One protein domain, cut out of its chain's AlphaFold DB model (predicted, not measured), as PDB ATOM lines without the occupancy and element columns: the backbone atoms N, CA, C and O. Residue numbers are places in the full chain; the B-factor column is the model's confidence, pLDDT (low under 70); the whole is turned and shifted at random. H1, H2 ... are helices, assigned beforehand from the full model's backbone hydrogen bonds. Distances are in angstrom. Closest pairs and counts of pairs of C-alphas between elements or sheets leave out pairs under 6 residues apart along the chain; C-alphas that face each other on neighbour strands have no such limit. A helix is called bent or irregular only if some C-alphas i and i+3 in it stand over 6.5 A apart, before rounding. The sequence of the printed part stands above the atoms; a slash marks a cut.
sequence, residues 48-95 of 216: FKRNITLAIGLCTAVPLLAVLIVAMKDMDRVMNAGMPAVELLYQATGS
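What this domain is: This is residues 48 to 95 of the 216 residues of an uncharacterized protein of Penicillium solitum (UniProt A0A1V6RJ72). One long helix, H1, makes the length of this domain like a shaft, and two shorter helices, H2 and H3, fold into a small head at its far end. Residues 48 to 66 of H1 stick out free, and H3 touches residues 67 to 71 at the other end of H1, its line only just about perpendicular to that of H1, at 73 degrees. The printed part has 48 residues, with three named helices in the order H1, H2, H3 and no named strand: the class is all helix. The whole is only just loose, close to extended, with a radius of gyration of the C-alphas of 14.2 A, and it spans 43 by 18 by 17 A.

Where its parts are: Find C-alpha 48 at (-37.441, -28.344, 16.843); from there H1, residues 48 to 71, runs 35.0 A to C-alpha 71 at (-39.709, -44.252, 47.984). H1 is neither bent nor irregular, but only just: C-alphas 60 and 63 are 6.2 A apart. Next comes H2, residues 75 to 80, 8.7 A from first to last C-alpha. Then H3, residues 84 to 93, runs 14.3 A and ends at C-alpha 93, at (-47.809, -44.969, 47.929).

How they stand to each other: Look first at residues 67 to 71, the part of H1 that alone touches H3; the closest C-alphas, of Ala 71 and Ala 92, are 4.7 A apart. The lines of H1 and H3 stand at 73 degrees, only just about perpendicular. H1 and H2 are apart. H2 and H3 touch only at the corner by their link, the closest C-alphas being those of Val 78 and Pro 84 at 4.9 A. They run opposite ways at a steep tilt of 40 degrees. In H2 and H3 every O i to N i+4 pair is within hydrogen-bond range, and in H1 18 of 20 are.

The domain as a whole: The C-alphas of Phe 48 and Asn 80 are the two farthest apart, at 43.5 A, and the outline is a rod. The links H1 to H2 and H2 to H3 are tight. The printed part has no cut. The mean pLDDT of the printed part is 85.4, and no printed residue is under 70.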
ATOM      1  N   PHE A  48     -36.666 -28.888  15.735       84.44
ATOM      2  CA  PHE A  48     -37.441 -28.344  16.843       84.44
ATOM      3  C   PHE A  48     -38.398 -29.387  17.437       84.44
ATOM      4  O   PHE A  48     -38.338 -29.658  18.639       84.44
ATOM      5  N   LYS A  49     -39.193 -30.063  16.596       85.19
ATOM      6  CA  LYS A  49     -40.105 -31.150  17.000       85.19
ATOM      7  C   LYS A  49     -39.370 -32.263  17.749       85.19
ATOM      8  O   LYS A  49     -39.820 -32.695  18.810       85.19
ATOM      9  N   ARG A  50     -38.203 -32.687  17.248       86.19
ATOM     10  CA  ARG A  50     -37.371 -33.700  17.914       86.19
ATOM     11  C   ARG A  50     -36.890 -33.237  19.291       86.19
ATOM     12  O   ARG A  50     -36.919 -34.009  20.243       86.19
ATOM     13  N   ASN A  51     -36.439 -31.993  19.412       89.38
ATOM     14  CA  ASN A  51     -35.928 -31.482  20.683       89.38
ATOM     15  C   ASN A  51     -37.046 -31.329  21.730       89.38
ATOM     16  O   ASN A  51     -36.815 -31.621  22.901       89.38
ATOM     17  N   ILE A  52     -38.265 -30.956  21.320       93.06
ATOM     18  CA  ILE A  52     -39.419 -30.872  22.229       93.06
ATOM     19  C   ILE A  52     -39.778 -32.243  22.807       93.06
ATOM     20  O   ILE A  52     -39.956 -32.357  24.017       93.06
ATOM     21  N   THR A  53     -39.863 -33.293  21.980       91.56
ATOM     22  CA  THR A  53     -40.214 -34.630  22.497       91.56
ATOM     23  C   THR A  53     -39.170 -35.151  23.490       91.56
ATOM     24  O   THR A  53     -39.541 -35.724  24.514       91.56
ATOM     25  N   LEU A  54     -37.881 -34.854  23.264       92.50
ATOM     26  CA  LEU A  54     -36.810 -35.168  24.213       92.50
ATOM     27  C   LEU A  54     -36.964 -34.395  25.529       92.50
ATOM     28  O   LEU A  54     -36.808 -34.984  26.597       92.50
ATOM     29  N   ALA A  55     -37.307 -33.106  25.470       93.69
ATOM     30  CA  ALA A  55     -37.516 -32.284  26.659       93.69
ATOM     31  C   ALA A  55     -38.705 -32.776  27.499       93.69
ATOM     32  O   ALA A  55     -38.571 -32.933  28.709       93.69
ATOM     33  N   ILE A  56     -39.842 -33.091  26.868       92.69
ATOM     34  CA  ILE A  56     -41.028 -33.624  27.561       92.69
ATOM     35  C   ILE A  56     -40.696 -34.959  28.241       92.69
ATOM     36  O   ILE A  56     -41.024 -35.158  29.414       92.69
ATOM     37  N   GLY A  57     -40.006 -35.856  27.527       91.12
ATOM     38  CA  GLY A  57     -39.552 -37.133  28.072       91.12
ATOM     39  C   GLY A  57     -38.637 -36.956  29.284       91.12
ATOM     40  O   GLY A  57     -38.872 -37.569  30.322       91.12
ATOM     41  N   LEU A  58     -37.645 -36.065  29.190       93.69
ATOM     42  CA  LEU A  58     -36.710 -35.784  30.280       93.69
ATOM     43  C   LEU A  58     -37.421 -35.188  31.506       93.69
ATOM     44  O   LEU A  58     -37.230 -35.666  32.624       93.69
ATOM     45  N   CYS A  59     -38.284 -34.191  31.289       94.31
ATOM     46  CA  CYS A  59     -39.050 -33.535  32.349       94.31
ATOM     47  C   CYS A  59     -40.003 -34.491  33.072       94.31
ATOM     48  O   CYS A  59     -40.285 -34.279  34.244       94.31
ATOM     49  N   THR A  60     -40.486 -35.537  32.399       90.62
ATOM     50  CA  THR A  60     -41.399 -36.518  33.006       90.62
ATOM     51  C   THR A  60     -40.635 -37.669  33.671       90.62
ATOM     52  O   THR A  60     -41.000 -38.113  34.759       90.62
ATOM     53  N   ALA A  61     -39.548 -38.143  33.056       90.56
ATOM     54  CA  ALA A  61     -38.794 -39.299  33.538       90.56
ATOM     55  C   ALA A  61     -37.935 -38.992  34.773       90.56
ATOM     56  O   ALA A  61     -37.866 -39.818  35.682       90.56
ATOM     57  N   VAL A  62     -37.294 -37.817  34.835       92.44
ATOM     58  CA  VAL A  62     -36.379 -37.468  35.939       92.44
ATOM     59  C   VAL A  62     -37.105 -37.377  37.290       92.44
ATOM     60  O   VAL A  62     -36.648 -38.023  38.236       92.44
ATOM     61  N   PRO A  63     -38.244 -36.665  37.422       90.62
ATOM     62  CA  PRO A  63     -38.987 -36.623  38.680       90.62
ATOM     63  C   PRO A  63     -39.560 -37.987  39.062       90.62
ATOM     64  O   PRO A  63     -39.506 -38.358  40.230       90.62
ATOM     65  N   LEU A  64     -40.063 -38.751  38.084       86.94
ATOM     66  CA  LEU A  64     -40.573 -40.098  38.326       86.94
ATOM     67  C   LEU A  64     -39.478 -40.992  38.919       86.94
ATOM     68  O   LEU A  64     -39.699 -41.634  39.942       86.94
ATOM     69  N   LEU A  65     -38.282 -40.989  38.328       88.12
ATOM     70  CA  LEU A  65     -37.154 -41.768  38.828       88.12
ATOM     71  C   LEU A  65     -36.724 -41.309  40.229       88.12
ATOM     72  O   LEU A  65     -36.505 -42.146  41.101       88.12
ATOM     73  N   ALA A  66     -36.649 -39.996  40.468       88.94
ATOM     74  CA  ALA A  66     -36.288 -39.445  41.773       88.94
ATOM     75  C   ALA A  66     -37.275 -39.873  42.873       88.94
ATOM     76  O   ALA A  66     -36.852 -40.315  43.940       88.94
ATOM     77  N   VAL A  67     -38.583 -39.805  42.599       86.56
ATOM     78  CA  VAL A  67     -39.627 -40.257  43.530       86.56
ATOM     79  C   VAL A  67     -39.498 -41.754  43.800       86.56
ATOM     80  O   VAL A  67     -39.518 -42.161  44.956       86.56
ATOM     81  N   LEU A  68     -39.317 -42.576  42.764       82.00
ATOM     82  CA  LEU A  68     -39.223 -44.029  42.921       82.00
ATOM     83  C   LEU A  68     -37.981 -44.463  43.709       82.00
ATOM     84  O   LEU A  68     -38.078 -45.374  44.525       82.00
ATOM     85  N   ILE A  69     -36.836 -43.800  43.514       84.69
ATOM     86  CA  ILE A  69     -35.608 -44.086  44.271       84.69
ATOM     87  C   ILE A  69     -35.781 -43.723  45.750       84.69
ATOM     88  O   ILE A  69     -35.410 -44.511  46.614       84.69
ATOM     89  N   VAL A  70     -36.365 -42.561  46.059       84.31
ATOM     90  CA  VAL A  70     -36.583 -42.126  47.452       84.31
ATOM     91  C   VAL A  70     -37.637 -42.980  48.158       84.31
ATOM     92  O   VAL A  70     -37.583 -43.161  49.374       84.31
ATOM     93  N   ALA A  71     -38.606 -43.501  47.413       81.00
ATOM     94  CA  ALA A  71     -39.709 -44.252  47.984       81.00
ATOM     95  C   ALA A  71     -39.435 -45.763  48.117       81.00
ATOM     96  O   ALA A  71     -40.175 -46.458  48.816       81.00
ATOM     97  N   MET A  72     -38.363 -46.269  47.498       79.50
ATOM     98  CA  MET A  72     -37.909 -47.648  47.658       79.50
ATOM     99  C   MET A  72     -37.289 -47.828  49.047       79.50
ATOM    100  O   MET A  72     -36.212 -47.311  49.337       79.50
ATOM    101  N   LYS A  73     -37.989 -48.552  49.923       79.69
ATOM    102  CA  LYS A  73     -37.546 -48.794  51.306       79.69
ATOM    103  C   LYS A  73     -36.979 -50.190  51.512       79.69
ATOM    104  O   LYS A  73     -36.157 -50.373  52.401       79.69
ATOM    105  N   ASP A  74     -37.422 -51.156  50.711       79.25
ATOM    106  CA  ASP A  74     -37.052 -52.560  50.867       79.25
ATOM    107  C   ASP A  74     -36.791 -53.194  49.494       79.25
ATOM    108  O   ASP A  74     -37.717 -53.548  48.756       79.25
ATOM    109  N   MET A  75     -35.505 -53.284  49.142       77.62
ATOM    110  CA  MET A  75     -35.034 -53.813  47.859       77.62
ATOM    111  C   MET A  75     -35.256 -55.327  47.746       77.62
ATOM    112  O   MET A  75     -35.603 -55.813  46.668       77.62
ATOM    113  N   ASP A  76     -35.129 -56.064  48.853       80.25
ATOM    114  CA  ASP A  76     -35.302 -57.518  48.872       80.25
ATOM    115  C   ASP A  76     -36.749 -57.899  48.551       80.25
ATOM    116  O   ASP A  76     -37.006 -58.843  47.798       80.25
ATOM    117  N   ARG A  77     -37.717 -57.121  49.047       78.69
ATOM    118  CA  ARG A  77     -39.130 -57.293  48.686       78.69
ATOM    119  C   ARG A  77     -39.409 -57.039  47.209       78.69
ATOM    120  O   ARG A  77     -40.171 -57.791  46.610       78.69
ATOM    121  N   VAL A  78     -38.778 -56.030  46.608       81.38
ATOM    122  CA  VAL A  78     -38.951 -55.714  45.180       81.38
ATOM    123  C   VAL A  78     -38.343 -56.803  44.293       81.38
ATOM    124  O   VAL A  78     -38.947 -57.177  43.291       81.38
ATOM    125  N   MET A  79     -37.182 -57.347  44.668       80.38
ATOM    126  CA  MET A  79     -36.501 -58.404  43.909       80.38
ATOM    127  C   MET A  79     -37.226 -59.752  43.958       80.38
ATOM    128  O   MET A  79     -37.194 -60.494  42.979       80.38
ATOM    129  N   ASN A  80     -37.879 -60.070  45.079       82.69
ATOM    130  CA  ASN A  80     -38.615 -61.325  45.254       82.69
ATOM    131  C   ASN A  80     -40.091 -61.236  44.822       82.69
ATOM    132  O   ASN A  80     -40.789 -62.251  44.788       82.69
ATOM    133  N   ALA A  81     -40.589 -60.040  44.497       81.06
ATOM    134  CA  ALA A  81     -41.949 -59.859  44.016       81.06
ATOM    135  C   ALA A  81     -42.114 -60.403  42.589       81.06
ATOM    136  O   ALA A  81     -41.310 -60.125  41.702       81.06
ATOM    137  N   GLY A  82     -43.226 -61.101  42.325       77.31
ATOM    138  CA  GLY A  82     -43.566 -61.562  40.969       77.31
ATOM    139  C   GLY A  82     -43.788 -60.416  39.970       77.31
ATOM    140  O   GLY A  82     -43.645 -60.607  38.765       77.31
ATOM    141  N   MET A  83     -44.105 -59.216  40.465       80.81
ATOM    142  CA  MET A  83     -44.198 -57.984  39.679       80.81
ATOM    143  C   MET A  83     -43.509 -56.829  40.422       80.81
ATOM    144  O   MET A  83     -44.173 -56.084  41.150       80.81
ATOM    145  N   PRO A  84     -42.194 -56.633  40.212       84.00
ATOM    146  CA  PRO A  84     -41.409 -55.607  40.902       84.00
ATOM    147  C   PRO A  84     -41.975 -54.189  40.740       84.00
ATOM    148  O   PRO A  84     -41.935 -53.389  41.668       84.00
ATOM    149  N   ALA A  85     -42.561 -53.881  39.577       80.81
ATOM    150  CA  ALA A  85     -43.143 -52.569  39.297       80.81
ATOM    151  C   ALA A  85     -44.343 -52.234  40.202       80.81
ATOM    152  O   ALA A  85     -44.472 -51.102  40.663       80.81
ATOM    153  N   VAL A  86     -45.214 -53.209  40.474       83.75
ATOM    154  CA  VAL A  86     -46.408 -53.003  41.312       83.75
ATOM    155  C   VAL A  86     -46.021 -52.932  42.787       83.75
ATOM    156  O   VAL A  86     -46.541 -52.087  43.511       83.75
ATOM    157  N   GLU A  87     -45.064 -53.759  43.216       83.88
ATOM    158  CA  GLU A  87     -44.511 -53.701  44.573       83.88
ATOM    159  C   GLU A  87     -43.826 -52.354  44.835       83.88
ATOM    160  O   GLU A  87     -44.029 -51.740  45.879       83.88
ATOM    161  N   LEU A  88     -43.096 -51.822  43.853       85.38
ATOM    162  CA  LEU A  88     -42.493 -50.498  43.957       85.38
ATOM    163  C   LEU A  88     -43.551 -49.389  44.083       85.38
ATOM    164  O   LEU A  88     -43.411 -48.495  44.916       85.38
ATOM    165  N   LEU A  89     -44.641 -49.462  43.311       84.50
ATOM    166  CA  LEU A  89     -45.771 -48.532  43.444       84.50
ATOM    167  C   LEU A  89     -46.477 -48.665  44.799       84.50
ATOM    168  O   LEU A  89     -46.982 -47.673  45.335       84.50
ATOM    169  N   TYR A  90     -46.522 -49.870  45.364       85.44
ATOM    170  CA  TYR A  90     -47.054 -50.108  46.702       85.44
ATOM    171  C   TYR A  90     -46.183 -49.461  47.775       85.44
ATOM    172  O   TYR A  90     -46.694 -48.688  48.589       85.44
ATOM    173  N   GLN A  91     -44.871 -49.690  47.727       84.19
ATOM    174  CA  GLN A  91     -43.917 -49.077  48.650       84.19
ATOM    175  C   GLN A  91     -43.913 -47.549  48.541       84.19
ATOM    176  O   GLN A  91     -43.835 -46.866  49.562       84.19
ATOM    177  N   ALA A  92     -44.086 -47.014  47.329       83.81
ATOM    178  CA  ALA A  92     -44.117 -45.576  47.112       83.81
ATOM    179  C   ALA A  92     -45.371 -44.891  47.664       83.81
ATOM    180  O   ALA A  92     -45.307 -43.758  48.136       83.81
ATOM    181  N   THR A  93     -46.511 -45.576  47.611       84.38
ATOM    182  CA  THR A  93     -47.809 -44.969  47.929       84.38
ATOM    183  C   THR A  93     -48.298 -45.306  49.336       84.38
ATOM    184  O   THR A  93     -49.092 -44.567  49.912       84.38
ATOM    185  N   GLY A  94     -47.874 -46.443  49.894       80.62
ATOM    186  CA  GLY A  94     -48.281 -46.916  51.221       80.62
ATOM    187  C   GLY A  94     -49.761 -47.300  51.346       80.62
ATOM    188  O   GLY A  94     -50.226 -47.569  52.450       80.62
ATOM    189  N   SER A  95     -50.522 -47.322  50.244       86.62
ATOM    190  CA  SER A  95     -51.958 -47.626  50.235       86.62
ATOM    191  C   SER A  95     -52.348 -48.521  49.064       86.62
ATOM    192  O   SER A  95     -52.216 -48.138  47.903       86.62
TER     193      SER A  95